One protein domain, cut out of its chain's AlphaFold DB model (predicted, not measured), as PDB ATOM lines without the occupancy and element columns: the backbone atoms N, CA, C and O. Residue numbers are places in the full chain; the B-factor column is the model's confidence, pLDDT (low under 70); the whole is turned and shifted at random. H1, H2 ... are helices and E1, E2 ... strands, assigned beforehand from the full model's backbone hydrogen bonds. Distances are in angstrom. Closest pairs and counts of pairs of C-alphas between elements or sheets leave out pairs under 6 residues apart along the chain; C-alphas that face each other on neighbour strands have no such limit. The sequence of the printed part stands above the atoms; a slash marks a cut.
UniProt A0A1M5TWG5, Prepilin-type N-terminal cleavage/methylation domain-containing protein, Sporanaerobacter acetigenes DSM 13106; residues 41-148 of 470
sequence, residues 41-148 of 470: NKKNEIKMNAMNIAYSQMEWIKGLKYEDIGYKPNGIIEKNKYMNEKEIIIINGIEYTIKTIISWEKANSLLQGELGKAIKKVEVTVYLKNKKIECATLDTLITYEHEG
ATOM      1  N   ASN A  41     -27.224   3.705  62.104       92.62
ATOM      2  CA  ASN A  41     -27.621   4.924  62.800       92.62
ATOM      3  C   ASN A  41     -27.510   4.767  64.317       92.62
ATOM      4  O   ASN A  41     -26.964   5.649  64.973       92.62
ATOM      5  N   LYS A  42     -27.931   3.624  64.877       90.38
ATOM      6  CA  LYS A  42     -27.796   3.379  66.318       90.38
ATOM      7  C   LYS A  42     -26.334   3.306  66.766       90.38
ATOM      8  O   LYS A  42     -25.992   3.851  67.809       90.38
ATOM      9  N   LYS A  43     -25.458   2.669  65.979       89.88
ATOM     10  CA  LYS A  43     -24.011   2.648  66.260       89.88
ATOM     11  C   LYS A  43     -23.405   4.054  66.218       89.88
ATOM     12  O   LYS A  43     -22.631   4.402  67.104       89.88
ATOM     13  N   ASN A  44     -23.785   4.860  65.229       91.94
ATOM     14  CA  ASN A  44     -23.310   6.237  65.099       91.94
ATOM     15  C   ASN A  44     -23.804   7.123  66.245       91.94
ATOM     16  O   ASN A  44     -23.016   7.885  66.795       91.94
ATOM     17  N   GLU A  45     -25.067   6.982  66.652       93.19
ATOM     18  CA  GLU A  45     -25.622   7.667  67.826       93.19
ATOM     19  C   GLU A  45     -24.824   7.315  69.091       93.19
ATOM     20  O   GLU A  45     -24.403   8.209  69.823       93.19
ATOM     21  N   ILE A  46     -24.539   6.024  69.312       92.69
ATOM     22  CA  ILE A  46     -23.738   5.565  70.455       92.69
ATOM     23  C   ILE A  46     -22.350   6.207  70.446       92.69
ATOM     24  O   ILE A  46     -21.913   6.712  71.481       92.69
ATOM     25  N   LYS A  47     -21.679   6.208  69.288       93.38
ATOM     26  CA  LYS A  47     -20.342   6.788  69.123       93.38
ATOM     27  C   LYS A  47     -20.343   8.303  69.335       93.38
ATOM     28  O   LYS A  47     -19.469   8.815  70.023       93.38
ATOM     29  N   MET A  48     -21.326   9.016  68.788       94.88
ATOM     30  CA  MET A  48     -21.439  10.471  68.927       94.88
ATOM     31  C   MET A  48     -21.692  10.882  70.381       94.88
ATOM     32  O   MET A  48     -21.032  11.785  70.887       94.88
ATOM     33  N   ASN A  49     -22.575  10.169  71.086       95.44
ATOM     34  CA  ASN A  49     -22.807  10.392  72.513       95.44
ATOM     35  C   ASN A  49     -21.543  10.121  73.342       95.44
ATOM     36  O   ASN A  49     -21.186  10.937  74.189       95.44
ATOM     37  N   ALA A  50     -20.838   9.018  73.071       95.25
ATOM     38  CA  ALA A  50     -19.579   8.697  73.745       95.25
ATOM     39  C   ALA A  50     -18.501   9.767  73.504       95.25
ATOM     40  O   ALA A  50     -17.808  10.157  74.438       95.25
ATOM     41  N   MET A  51     -18.405  10.293  72.280       95.38
ATOM     42  CA  MET A  51     -17.479  11.373  71.938       95.38
ATOM     43  C   MET A  51     -17.806  12.661  72.702       95.38
ATOM     44  O   MET A  51     -16.911  13.292  73.250       95.38
ATOM     45  N   ASN A  52     -19.086  13.026  72.806       95.62
ATOM     46  CA  ASN A  52     -19.516  14.199  73.571       95.62
ATOM     47  C   ASN A  52     -19.217  14.055  75.071       95.62
ATOM     48  O   ASN A  52     -18.815  15.030  75.708       95.62
ATOM     49  N   ILE A  53     -19.371  12.847  75.627       95.81
ATOM     50  CA  ILE A  53     -18.966  12.537  77.007       95.81
ATOM     51  C   ILE A  53     -17.452  12.724  77.160       95.81
ATOM     52  O   ILE A  53     -17.018  13.417  78.078       95.81
ATOM     53  N   ALA A  54     -16.655  12.144  76.257       95.94
ATOM     54  CA  ALA A  54     -15.199  12.252  76.296       95.94
ATOM     55  C   ALA A  54     -14.736  13.712  76.184       95.94
ATOM     56  O   ALA A  54     -13.896  14.141  76.969       95.94
ATOM     57  N   TYR A  55     -15.319  14.494  75.266       96.19
ATOM     58  CA  TYR A  55     -15.035  15.925  75.128       96.19
ATOM     59  C   TYR A  55     -15.364  16.684  76.405       96.19
ATOM     60  O   TYR A  55     -14.542  17.455  76.885       96.19
ATOM     61  N   SER A  56     -16.540  16.442  76.982       95.69
ATOM     62  CA  SER A  56     -16.965  17.137  78.199       95.69
ATOM     63  C   SER A  56     -16.036  16.832  79.376       95.69
ATOM     64  O   SER A  56     -15.657  17.742  80.108       95.69
ATOM     65  N   GLN A  57     -15.616  15.571  79.528       95.94
ATOM     66  CA  GLN A  57     -14.613  15.185  80.521       95.94
ATOM     67  C   GLN A  57     -13.265  15.863  80.245       95.94
ATOM     68  O   GLN A  57     -12.646  16.382  81.166       95.94
ATOM     69  N   MET A  58     -12.811  15.867  78.991       95.31
ATOM     70  CA  MET A  58     -11.530  16.452  78.604       95.31
ATOM     71  C   MET A  58     -11.487  17.963  78.865       95.31
ATOM     72  O   MET A  58     -10.516  18.463  79.422       95.31
ATOM     73  N   GLU A  59     -12.546  18.691  78.510       95.44
ATOM     74  CA  GLU A  59     -12.644  20.132  78.766       95.44
ATOM     75  C   GLU A  59     -12.731  20.445  80.263       95.44
ATOM     76  O   GLU A  59     -12.131  21.416  80.719       95.44
ATOM     77  N   TRP A  60     -13.397  19.596  81.052       95.56
ATOM     78  CA  TRP A  60     -13.349  19.712  82.510       95.56
ATOM     79  C   TRP A  60     -11.924  19.546  83.047       95.56
ATOM     80  O   TRP A  60     -11.493  20.379  83.840       95.56
ATOM     81  N   ILE A  61     -11.168  18.545  82.573       94.19
ATOM     82  CA  ILE A  61      -9.766  18.337  82.979       94.19
ATOM     83  C   ILE A  61      -8.890  19.532  82.582       94.19
ATOM     84  O   ILE A  61      -8.101  19.997  83.398       94.19
ATOM     85  N   LYS A  62      -9.043  20.065  81.364       92.00
ATOM     86  CA  LYS A  62      -8.306  21.258  80.907       92.00
ATOM     87  C   LYS A  62      -8.644  22.522  81.698       92.00
ATOM     88  O   LYS A  62      -7.842  23.447  81.725       92.00
ATOM     89  N   GLY A  63      -9.826  22.577  82.311       91.06
ATOM     90  CA  GLY A  63     -10.227  23.665  83.201       91.06
ATOM     91  C   GLY A  63      -9.621  23.580  84.606       91.06
ATOM     92  O   GLY A  63      -9.783  24.522  85.383       91.06
ATOM     93  N   LEU A  64      -8.956  22.473  84.956       92.00
ATOM     94  CA  LEU A  64      -8.263  22.320  86.235       92.00
ATOM     95  C   LEU A  64      -6.915  23.042  86.221       92.00
ATOM     96  O   LEU A  64      -6.299  23.240  85.174       92.00
ATOM     97  N   LYS A  65      -6.425  23.398  87.412       89.81
ATOM     98  CA  LYS A  65      -5.045  23.868  87.558       89.81
ATOM     99  C   LYS A  65      -4.081  22.744  87.215       89.81
ATOM    100  O   LYS A  65      -4.384  21.578  87.465       89.81
ATOM    101  N   TYR A  66      -2.906  23.095  86.700       87.56
ATOM    102  CA  TYR A  66      -1.923  22.104  86.277       87.56
ATOM    103  C   TYR A  66      -1.566  21.127  87.402       87.56
ATOM    104  O   TYR A  66      -1.467  19.926  87.158       87.56
ATOM    105  N   GLU A  67      -1.447  21.607  88.639       86.12
ATOM    106  CA  GLU A  67      -1.111  20.804  89.820       86.12
ATOM    107  C   GLU A  67      -2.222  19.804  90.172       86.12
ATOM    108  O   GLU A  67      -1.930  18.692  90.597       86.12
ATOM    109  N   ASP A  68      -3.486  20.150  89.911       89.19
ATOM    110  CA  ASP A  68      -4.650  19.314  90.227       89.19
ATOM    111  C   ASP A  68      -4.857  18.165  89.216       89.19
ATOM    112  O   ASP A  68      -5.613  17.220  89.480       89.19
ATOM    113  N   ILE A  69      -4.184  18.219  88.057       88.31
ATOM    114  CA  ILE A  69      -4.257  17.200  86.999       88.31
ATOM    115  C   ILE A  69      -3.401  15.994  87.397       88.31
ATOM    116  O   ILE A  69      -2.232  15.870  87.039       88.31
ATOM    117  N   GLY A  70      -3.988  15.090  88.165       84.38
ATOM    118  CA  GLY A  70      -3.348  13.873  88.648       84.38
ATOM    119  C   GLY A  70      -4.327  13.049  89.472       84.38
ATOM    120  O   GLY A  70      -5.446  13.490  89.745       84.38
ATOM    121  N   TYR A  71      -3.912  11.854  89.882       82.56
ATOM    122  CA  TYR A  71      -4.672  11.066  90.852       82.56
ATOM    123  C   TYR A  71      -4.295  11.459  92.278       82.56
ATOM    124  O   TYR A  71      -3.165  11.879  92.534       82.56
ATOM    125  N   LYS A  72      -5.216  11.256  93.223       71.94
ATOM    126  CA  LYS A  72      -4.920  11.411  94.656       71.94
ATOM    127  C   LYS A  72      -3.711  10.542  95.052       71.94
ATOM    128  O   LYS A  72      -3.668   9.384  94.633       71.94
ATOM    129  N   PRO A  73      -2.771  11.054  95.873       63.88
ATOM    130  CA  PRO A  73      -2.811  12.343  96.580       63.88
ATOM    131  C   PRO A  73      -2.336  13.559  95.761       63.88
ATOM    132  O   PRO A  73      -2.580  14.685  96.176       63.88
ATOM    133  N   ASN A  74      -1.709  13.347  94.603       69.19
ATOM    134  CA  ASN A  74      -1.031  14.388  93.819       69.19
ATOM    135  C   ASN A  74      -1.952  15.147  92.847       69.19
ATOM    136  O   ASN A  74      -1.481  15.950  92.052       69.19
ATOM    137  N   GLY A  75      -3.253  14.869  92.870       82.75
ATOM    138  CA  GLY A  75      -4.266  15.549  92.077       82.75
ATOM    139  C   GLY A  75      -5.665  15.118  92.500       82.75
ATOM    140  O   GLY A  75      -5.840  14.366  93.464       82.75
ATOM    141  N   ILE A  76      -6.682  15.606  91.794       87.00
ATOM    142  CA  ILE A  76      -8.078  15.428  92.214       87.00
ATOM    143  C   ILE A  76      -8.853  14.410  91.379       87.00
ATOM    144  O   ILE A  76      -9.974  14.074  91.750       87.00
ATOM    145  N   ILE A  77      -8.308  13.932  90.261       88.25
ATOM    146  CA  ILE A  77      -9.055  13.149  89.271       88.25
ATOM    147  C   ILE A  77      -9.261  11.711  89.757       88.25
ATOM    148  O   ILE A  77      -8.337  11.037  90.208       88.25
ATOM    149  N   GLU A  78     -10.491  11.218  89.624       88.44
ATOM    150  CA  GLU A  78     -10.861   9.833  89.889       88.44
ATOM    151  C   GLU A  78     -11.000   9.057  88.573       88.44
ATOM    152  O   GLU A  78     -11.890   9.315  87.765       88.44
ATOM    153  N   LYS A  79     -10.129   8.055  88.379       87.25
ATOM    154  CA  LYS A  79      -9.954   7.293  87.125       87.25
ATOM    155  C   LYS A  79     -11.253   6.838  86.456       87.25
ATOM    156  O   LYS A  79     -11.352   6.903  85.237       87.25
ATOM    157  N   ASN A  80     -12.225   6.355  87.230       89.69
ATOM    158  CA  ASN A  80     -13.447   5.735  86.705       89.69
ATOM    159  C   ASN A  80     -14.703   6.605  86.886       89.69
ATOM    160  O   ASN A  80     -15.819   6.098  86.758       89.69
ATOM    161  N   LYS A  81     -14.547   7.896  87.212       90.62
ATOM    162  CA  LYS A  81     -15.672   8.808  87.436       90.62
ATOM    163  C   LYS A  81     -15.664   9.971  86.460       90.62
ATOM    164  O   LYS A  81     -14.678  10.683  86.295       90.62
ATOM    165  N   TYR A  82     -16.824  10.207  85.870       90.88
ATOM    166  CA  TYR A  82     -17.100  11.387  85.074       90.88
ATOM    167  C   TYR A  82     -17.193  12.605  85.985       90.88
ATOM    168  O   TYR A  82     -18.031  12.631  86.893       90.88
ATOM    169  N   MET A  83     -16.305  13.571  85.753       90.44
ATOM    170  CA  MET A  83     -16.153  14.803  86.532       90.44
ATOM    171  C   MET A  83     -16.095  14.542  88.048       90.44
ATOM    172  O   MET A  83     -16.614  15.321  88.836       90.44
ATOM    173  N   ASN A  84     -15.506  13.407  88.459       90.44
ATOM    174  CA  ASN A  84     -15.449  12.906  89.841       90.44
ATOM    175  C   ASN A  84     -16.799  12.631  90.535       90.44
ATOM    176  O   ASN A  84     -16.819  12.288  91.716       90.44
ATOM    177  N   GLU A  85     -17.924  12.714  89.828       89.25
ATOM    178  CA  GLU A  85     -19.256  12.564  90.426       89.25
ATOM    179  C   GLU A  85     -19.886  11.200  90.140       89.25
ATOM    180  O   GLU A  85     -20.452  10.570  91.035       89.25
ATOM    181  N   LYS A  86     -19.830  10.740  88.883       88.50
ATOM    182  CA  LYS A  86     -20.638   9.604  88.408       88.50
ATOM    183  C   LYS A  86     -19.782   8.540  87.748       88.50
ATOM    184  O   LYS A  86     -19.039   8.831  86.821       88.50
ATOM    185  N   GLU A  87     -19.966   7.288  88.145       87.12
ATOM    186  CA  GLU A  87     -19.346   6.141  87.462       87.12
ATOM    187  C   GLU A  87     -20.115   5.734  86.198       87.12
ATOM    188  O   GLU A  87     -19.532   5.228  85.239       87.12
ATOM    189  N   ILE A  88     -21.434   5.970  86.186       88.94
ATOM    190  CA  ILE A  88     -22.332   5.587  85.095       88.94
ATOM    191  C   ILE A  88     -23.067   6.818  84.572       88.94
ATOM    192  O   ILE A  88     -23.694   7.562  85.327       88.94
ATOM    193  N   ILE A  89     -23.032   6.990  83.254       91.12
ATOM    194  CA  ILE A  89     -23.760   8.034  82.535       91.12
ATOM    195  C   ILE A  89     -24.831   7.360  81.682       91.12
ATOM    196  O   ILE A  89     -24.531   6.436  80.929       91.12
ATOM    197  N   ILE A  90     -26.076   7.826  81.781       91.50
ATOM    198  CA  ILE A  90     -27.202   7.272  81.025       91.50
ATOM    199  C   ILE A  90     -27.677   8.307  80.009       91.50
ATOM    200  O   ILE A  90     -28.136   9.382  80.390       91.50
ATOM    201  N   ILE A  91     -27.597   7.975  78.719       89.56
ATOM    202  CA  ILE A  91     -28.126   8.800  77.621       89.56
ATOM    203  C   ILE A  91     -29.009   7.912  76.748       89.56
ATOM    204  O   ILE A  91     -28.563   6.871  76.271       89.56
ATOM    205  N   ASN A  92     -30.273   8.297  76.548       86.50
ATOM    206  CA  ASN A  92     -31.252   7.547  75.744       86.50
ATOM    207  C   ASN A  92     -31.393   6.064  76.155       86.50
ATOM    208  O   ASN A  92     -31.540   5.187  75.302       86.50
ATOM    209  N   GLY A  93     -31.314   5.779  77.461       86.81
ATOM    210  CA  GLY A  93     -31.393   4.419  78.012       86.81
ATOM    211  C   GLY A  93     -30.141   3.562  77.790       86.81
ATOM    212  O   GLY A  93     -30.182   2.356  78.011       86.81
ATOM    213  N   ILE A  94     -29.034   4.161  77.341       89.31
ATOM    214  CA  ILE A  94     -27.750   3.489  77.140       89.31
ATOM    215  C   ILE A  94     -26.798   3.895  78.262       89.31
ATOM    216  O   ILE A  94     -26.602   5.086  78.503       89.31
ATOM    217  N   GLU A  95     -26.212   2.902  78.930       93.19
ATOM    218  CA  GLU A  95     -25.263   3.097  80.027       93.19
ATOM    219  C   GLU A  95     -23.817   3.138  79.516       93.19
ATOM    220  O   GLU A  95     -23.327   2.196  78.880       93.19
ATOM    221  N   TYR A  96     -23.128   4.222  79.853       93.81
ATOM    222  CA  TYR A  96     -21.726   4.465  79.544       93.81
ATOM    223  C   TYR A  96     -20.898   4.508  80.826       93.81
ATOM    224  O   TYR A  96     -21.374   4.966  81.865       93.81
ATOM    225  N   THR A  97     -19.645   4.078  80.729       94.12
ATOM    226  CA  THR A  97     -18.627   4.205  81.780       94.12
ATOM    227  C   THR A  97     -17.386   4.874  81.209       94.12
ATOM    228  O   THR A  97     -17.110   4.740  80.015       94.12
ATOM    229  N   ILE A  98     -16.619   5.565  82.045       92.12
ATOM    230  CA  ILE A  98     -15.437   6.324  81.627       92.12
ATOM    231  C   ILE A  98     -14.177   5.805  82.316       92.12
ATOM    232  O   ILE A  98     -14.243   5.312  83.439       92.12
ATOM    233  N   LYS A  99     -13.039   5.912  81.632       91.31
ATOM    234  CA  LYS A  99     -11.701   5.671  82.172       91.31
ATOM    235  C   LYS A  99     -10.814   6.838  81.750       91.31
ATOM    236  O   LYS A  99     -10.610   7.040  80.555       91.31
ATOM    237  N   THR A 100     -10.310   7.596  82.712       90.81
ATOM    238  CA  THR A 100      -9.331   8.663  82.492       90.81
ATOM    239  C   THR A 100      -7.955   8.166  82.906       90.81
ATOM    240  O   THR A 100      -7.784   7.754  84.051       90.81
ATOM    241  N   ILE A 101      -6.993   8.193  81.985       88.38
ATOM    242  CA  ILE A 101      -5.590   7.867  82.239       88.38
ATOM    243  C   ILE A 101      -4.767   9.154  82.199       88.38
ATOM    244  O   ILE A 101      -4.889   9.938  81.264       88.38
ATOM    245  N   ILE A 102      -3.951   9.379  83.227       88.38
ATOM    246  CA  ILE A 102      -2.985  10.477  83.289       88.38
ATOM    247  C   ILE A 102      -1.597   9.853  83.367       88.38
ATOM    248  O   ILE A 102      -1.329   9.077  84.288       88.38
ATOM    249  N   SER A 103      -0.752  10.182  82.398       88.38
ATOM    250  CA  SER A 103       0.645   9.762  82.305       88.38
ATOM    251  C   SER A 103       1.544  10.958  81.966       88.38
ATOM    252  O   SER A 103       1.088  12.107  81.939       88.38
ATOM    253  N   TRP A 104       2.834  10.701  81.757       87.94
ATOM    254  CA  TRP A 104       3.832  11.724  81.456       87.94
ATOM    255  C   TRP A 104       4.506  11.450  80.119       87.94
ATOM    256  O   TRP A 104       4.896  10.318  79.837       87.94
ATOM    257  N   GLU A 105       4.678  12.512  79.342       86.31
ATOM    258  CA  GLU A 105       5.438  12.536  78.101       86.31
ATOM    259  C   GLU A 105       6.764  13.272  78.343       86.31
ATOM    260  O   GLU A 105       6.800  14.324  79.000       86.31
ATOM    261  N   LYS A 106       7.854  12.719  77.807       86.25
ATOM    262  CA  LYS A 106       9.200  13.276  77.962       86.25
ATOM    263  C   LYS A 106       9.458  14.445  77.012       86.25
ATOM    264  O   LYS A 106       8.935  14.484  75.899       86.25
ATOM    265  N   ALA A 107      10.325  15.372  77.413       83.56
ATOM    266  CA  ALA A 107      10.801  16.449  76.545       83.56
ATOM    267  C   ALA A 107      12.266  16.797  76.822       83.56
ATOM    268  O   ALA A 107      12.791  16.514  77.893       83.56
ATOM    269  N   ASN A 108      12.922  17.451  75.864       82.50
ATOM    270  CA  ASN A 108      14.296  17.919  76.027       82.50
ATOM    271  C   ASN A 108      14.323  19.409  76.376       82.50
ATOM    272  O   ASN A 108      13.873  20.248  75.595       82.50
ATOM    273  N   SER A 109      14.903  19.730  77.528       75.94
ATOM    274  CA  SER A 109      15.258  21.084  77.936       75.94
ATOM    275  C   SER A 109      16.650  21.450  77.422       75.94
ATOM    276  O   SER A 109      17.593  20.667  77.524       75.94
ATOM    277  N   LEU A 110      16.803  22.681  76.929       75.62
ATOM    278  CA  LEU A 110      18.103  23.225  76.510       75.62
ATOM    279  C   LEU A 110      19.097  23.365  77.677       75.62
ATOM    280  O   LEU A 110      20.301  23.406  77.440       75.62
ATOM    281  N   LEU A 111      18.601  23.465  78.917       76.56
ATOM    282  CA  LEU A 111      19.413  23.707  80.115       76.56
ATOM    283  C   LEU A 111      19.644  22.443  80.954       76.56
ATOM    284  O   LEU A 111      20.702  22.312  81.562       76.56
ATOM    285  N   GLN A 112      18.662  21.540  81.003       73.81
ATOM    286  CA  GLN A 112      18.655  20.395  81.930       73.81
ATOM    287  C   GLN A 112      18.760  19.034  81.228       73.81
ATOM    288  O   GLN A 112      18.996  18.029  81.891       73.81
ATOM    289  N   GLY A 113      18.647  18.984  79.896       78.75
ATOM    290  CA  GLY A 113      18.622  17.722  79.159       78.75
ATOM    291  C   GLY A 113      17.228  17.092  79.134       78.75
ATOM    292  O   GLY A 113      16.231  17.808  79.045       78.75
ATOM    293  N   GLU A 114      17.152  15.762  79.138       82.44
ATOM    294  CA  GLU A 114      15.878  15.033  79.067       82.44
ATOM    295  C   GLU A 114      15.110  15.143  80.394       82.44
ATOM    296  O   GLU A 114      15.631  14.820  81.459       82.44
ATOM    297  N   LEU A 115      13.851  15.564  80.310       82.06
ATOM    298  CA  LEU A 115      12.910  15.646  81.418       82.06
ATOM    299  C   LEU A 115      11.840  14.567  81.234       82.06
ATOM    300  O   LEU A 115      11.055  14.636  80.285       82.06
ATOM    301  N   GLY A 116      11.791  13.581  82.132       78.62
ATOM    302  CA  GLY A 116      10.800  12.502  82.082       78.62
ATOM    303  C   GLY A 116       9.383  12.979  82.416       78.62
ATOM    304  O   GLY A 116       8.418  12.542  81.795       78.62
ATOM    305  N   LYS A 117       9.244  13.933  83.346       84.06
ATOM    306  CA  LYS A 117       7.962  14.548  83.738       84.06
ATOM    307  C   LYS A 117       7.806  15.944  83.130       84.06
ATOM    308  O   LYS A 117       7.625  16.931  83.842       84.06
ATOM    309  N   ALA A 118       7.911  16.036  81.806       82.38
ATOM    310  CA  ALA A 118       7.837  17.323  81.120       82.38
ATOM    311  C   ALA A 118       6.395  17.769  80.853       82.38
ATOM    312  O   ALA A 118       6.032  18.911  81.123       82.38
ATOM    313  N   ILE A 119       5.577  16.871  80.300       86.69
ATOM    314  CA  ILE A 119       4.232  17.188  79.814       86.69
ATOM    315  C   ILE A 119       3.261  16.133  80.341       86.69
ATOM    316  O   ILE A 119       3.536  14.937  80.262       86.69
ATOM    317  N   LYS A 120       2.104  16.555  80.858       90.12
ATOM    318  CA  LYS A 120       1.049  15.620  81.265       90.12
ATOM    319  C   LYS A 120       0.285  15.149  80.034       90.12
ATOM    320  O   LYS A 120      -0.265  15.963  79.293       90.12
ATOM    321  N   LYS A 121       0.207  13.838  79.839       90.94
ATOM    322  CA  LYS A 121      -0.633  13.198  78.823       90.94
ATOM    323  C   LYS A 121      -1.923  12.750  79.492       90.94
ATOM    324  O   LYS A 121      -1.897  12.002  80.466       90.94
ATOM    325  N   VAL A 122      -3.050  13.250  79.000       92.50
ATOM    326  CA  VAL A 122      -4.380  12.887  79.493       92.50
ATOM    327  C   VAL A 122      -5.117  12.154  78.391       92.50
ATOM    328  O   VAL A 122      -5.309  12.683  77.300       92.50
ATOM    329  N   GLU A 123      -5.583  10.962  78.721       92.44
ATOM    330  CA  GLU A 123      -6.409  10.120  77.875       92.44
ATOM    331  C   GLU A 123      -7.773   9.922  78.538       92.44
ATOM    332  O   GLU A 123      -7.880   9.605  79.723       92.44
ATOM    333  N   VAL A 124      -8.843  10.070  77.761       93.69
ATOM    334  CA  VAL A 124     -10.215   9.826  78.199       93.69
ATOM    335  C   VAL A 124     -10.860   8.803  77.282       93.69
ATOM    336  O   VAL A 124     -11.101   9.074  76.108       93.69
ATOM    337  N   THR A 125     -11.217   7.651  77.844       93.00
ATOM    338  CA  THR A 125     -11.873   6.558  77.123       93.00
ATOM    339  C   THR A 125     -13.284   6.327  77.643       93.00
ATOM    340  O   THR A 125     -13.499   6.211  78.850       93.00
ATOM    341  N   VAL A 126     -14.253   6.202  76.738       94.12
ATOM    342  CA  VAL A 126     -15.658   5.932  77.066       94.12
ATOM    343  C   VAL A 126     -16.060   4.556  76.547       94.12
ATOM    344  O   VAL A 126     -15.906   4.246  75.364       94.12
ATOM    345  N   TYR A 127     -16.632   3.746  77.433       92.88
ATOM    346  CA  TYR A 127     -17.050   2.373  77.173       92.88
ATOM    347  C   TYR A 127     -18.562   2.217  77.283       92.88
ATOM    348  O   TYR A 127     -19.223   2.872  78.090       92.88
ATOM    349  N   LEU A 128     -19.102   1.266  76.525       91.38
ATOM    350  CA  LEU A 128     -20.459   0.768  76.723       91.38
ATOM    351  C   LEU A 128     -20.467  -0.249  77.873       91.38
ATOM    352  O   LEU A 128     -19.892  -1.331  77.725       91.38
ATOM    353  N   LYS A 129     -21.150   0.045  78.986       82.62
ATOM    354  CA  LYS A 129     -21.079  -0.764  80.220       82.62
ATOM    355  C   LYS A 129     -21.388  -2.246  79.986       82.62
ATOM    356  O   LYS A 129     -20.616  -3.113  80.380       82.62
ATOM    357  N   ASN A 130     -22.473  -2.531  79.263       73.38
ATOM    358  CA  ASN A 130     -22.970  -3.897  79.060       73.38
ATOM    359  C   ASN A 130     -22.029  -4.791  78.243       73.38
ATOM    360  O   ASN A 130     -22.215  -6.003  78.224       73.38
ATOM    361  N   LYS A 131     -21.057  -4.213  77.523       70.19
ATOM    362  CA  LYS A 131     -20.158  -4.977  76.646       70.19
ATOM    363  C   LYS A 131     -18.673  -4.669  76.844       70.19
ATOM    364  O   LYS A 131     -17.861  -5.300  76.180       70.19
ATOM    365  N   LYS A 132     -18.320  -3.694  77.695       76.25
ATOM    366  CA  LYS A 132     -16.962  -3.123  77.807       76.25
ATOM    367  C   LYS A 132     -16.338  -2.800  76.437       76.25
ATOM    368  O   LYS A 132     -15.138  -2.936  76.245       76.25
ATOM    369  N   ILE A 133     -17.165  -2.386  75.474       84.62
ATOM    370  CA  ILE A 133     -16.705  -1.998  74.136       84.62
ATOM    371  C   ILE A 133     -16.309  -0.529  74.187       84.62
ATOM    372  O   ILE A 133     -17.140   0.311  74.541       84.62
ATOM    373  N   GLU A 134     -15.068  -0.234  73.810       89.44
ATOM    374  CA  GLU A 134     -14.603   1.131  73.588       89.44
ATOM    375  C   GLU A 134     -15.449   1.802  72.497       89.44
ATOM    376  O   GLU A 134     -15.601   1.290  71.387       89.44
ATOM    377  N   CYS A 135     -16.047   2.942  72.837       91.56
ATOM    378  CA  CYS A 135     -16.906   3.705  71.935       91.56
ATOM    379  C   CYS A 135     -16.210   4.963  71.405       91.56
ATOM    380  O   CYS A 135     -16.439   5.341  70.253       91.56
ATOM    381  N   ALA A 136     -15.392   5.609  72.237       93.06
ATOM    382  CA  ALA A 136     -14.625   6.801  71.893       93.06
ATOM    383  C   ALA A 136     -13.412   6.951  72.821       93.06
ATOM    384  O   ALA A 136     -13.510   6.637  74.009       93.06
ATOM    385  N   THR A 137     -12.327   7.498  72.273       92.62
ATOM    386  CA  THR A 137     -11.116   7.893  73.002       92.62
ATOM    387  C   THR A 137     -10.686   9.283  72.548       92.62
ATOM    388  O   THR A 137     -10.762   9.586  71.355       92.62
ATOM    389  N   LEU A 138     -10.245  10.113  73.493       93.50
ATOM    390  CA  LEU A 138      -9.602  11.399  73.244       93.50
ATOM    391  C   LEU A 138      -8.322  11.528  74.065       93.50
ATOM    392  O   LEU A 138      -8.363  11.342  75.280       93.50
ATOM    393  N   ASP A 139      -7.257  11.974  73.405       92.56
ATOM    394  CA  ASP A 139      -5.945  12.191  74.009       92.56
ATOM    395  C   ASP A 139      -5.546  13.661  73.880       92.56
ATOM    396  O   ASP A 139      -5.833  14.322  72.875       92.56
ATOM    397  N   THR A 140      -4.888  14.199  74.901       93.56
ATOM    398  CA  THR A 140      -4.325  15.546  74.856       93.56
ATOM    399  C   THR A 140      -3.051  15.641  75.682       93.56
ATOM    400  O   THR A 140      -2.843  14.887  76.632       93.56
ATOM    401  N   LEU A 141      -2.208  16.600  75.315       91.75
ATOM    402  CA  LEU A 141      -1.010  16.969  76.048       91.75
ATOM    403  C   LEU A 141      -1.265  18.306  76.742       91.75
ATOM    404  O   LEU A 141      -1.718  19.260  76.109       91.75
ATOM    405  N   ILE A 142      -0.974  18.367  78.036       89.69
ATOM    406  CA  ILE A 142      -1.134  19.552  78.872       89.69
ATOM    407  C   ILE A 142       0.249  19.939  79.384       89.69
ATOM    408  O   ILE A 142       0.925  19.150  80.046       89.69
ATOM    409  N   THR A 143       0.666  21.156  79.052       85.81
ATOM    410  CA  THR A 143       1.943  21.738  79.474       85.81
ATOM    411  C   THR A 143       1.708  22.814  80.524       85.81
ATOM    412  O   THR A 143       0.641  23.426  80.568       85.81
ATOM    413  N   TYR A 144       2.723  23.067  81.344       79.75
ATOM    414  CA  TYR A 144       2.750  24.229  82.221       79.75
ATOM    415  C   TYR A 144       2.996  25.509  81.402       79.75
ATOM    416  O   TYR A 144       3.731  25.476  80.414       79.75
ATOM    417  N   GLU A 145       2.361  26.623  81.780       72.06
ATOM    418  CA  GLU A 145       2.433  27.894  81.031       72.06
ATOM    419  C   GLU A 145       3.683  28.737  81.351       72.06
ATOM    420  O   GLU A 145       3.992  29.673  80.615       72.06
ATOM    421  N   HIS A 146       4.414  28.417  82.424       69.88
ATOM    422  CA  HIS A 146       5.600  29.162  82.870       69.88
ATOM    423  C   HIS A 146       6.873  28.308  82.784       69.88
ATOM    424  O   HIS A 146       6.806  27.092  82.597       69.88
ATOM    425  N   GLU A 147       8.045  28.935  82.946       66.69
ATOM    426  CA  GLU A 147       9.291  28.192  83.164       66.69
ATOM    427  C   GLU A 147       9.147  27.334  84.430       66.69
ATOM    428  O   GLU A 147       8.846  27.846  85.510       66.69
ATOM    429  N   GLY A 148       9.290  26.018  84.267       64.88
ATOM    430  CA  GLY A 148       9.235  25.068  85.373       64.88
ATOM    431  C   GLY A 148      10.450  25.191  86.289       64.88
ATOM    432  O   GLY A 148      11.506  25.692  85.890       64.88
TER     433      GLY A 148
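Overview. This is residues 41 to 148 of the 470 residues of the protein "Prepilin-type N-terminal cleavage/methylation domain-containing protein" of Sporanaerobacter acetigenes DSM 13106 (UniProt A0A1M5TWG5). A twisted sheet of four antiparallel strands curls round one long helix, H1, on one of its faces, and the far end of the E2 and E3 hairpin sticks out beyond the helix and makes much of the length. The 108 printed residues hold one named helix and four named strands, in the order H1 E1 E2 E3 E4; the sheet's order is E1 - E2 - E3 - E4. The class is mixed, helices and strands. The whole is only just loose, close to compact, with a radius of gyration of the C-alphas of 15.9 A, and only just a rod, spanning 54 by 26 by 20 A.

Arrangement. H1, residues 41 to 62, is on the sheet; its closest C-alphas to E4, residues 133 to 142, are those of Met 51 and Ala 136, 5.4 A apart. Every O i to N i+4 pair in H1 is within hydrogen-bond range. E1, residues 88 to 91, and E2, residues 94 to 109, form a hairpin, with N 89 and O 96 at 3.0 A. E2 and E3, residues 113 to 128, form a hairpin, with N 101 and O 123 at 2.8 A. E3 and E4 form a hairpin, with N 124 and O 138 at 2.8 A. The four strands are a meander, each the antiparallel neighbour of the one before. E1 and E4 are apart.

Along the chain. H1 begins at C-alpha 41 (-27.621, 4.924, 62.800) and is 31.1 A long. E1 is 10.0 A, E2 46.5 A and E3 42.7 A long. E4, 27.0 A, bends by 51 degrees at residue 136 and ends at C-alpha 142 (-1.134, 19.552, 78.872).

Size, cuts and confidence. The C-alphas farthest apart, of Gly 93 and Leu 111, are 54.4 A apart. The printed part has no cut. The link from H1 to E1, residues 63 to 87, is long. The pLDDT is under 70 at residues 73 to 74 and 146 to 148.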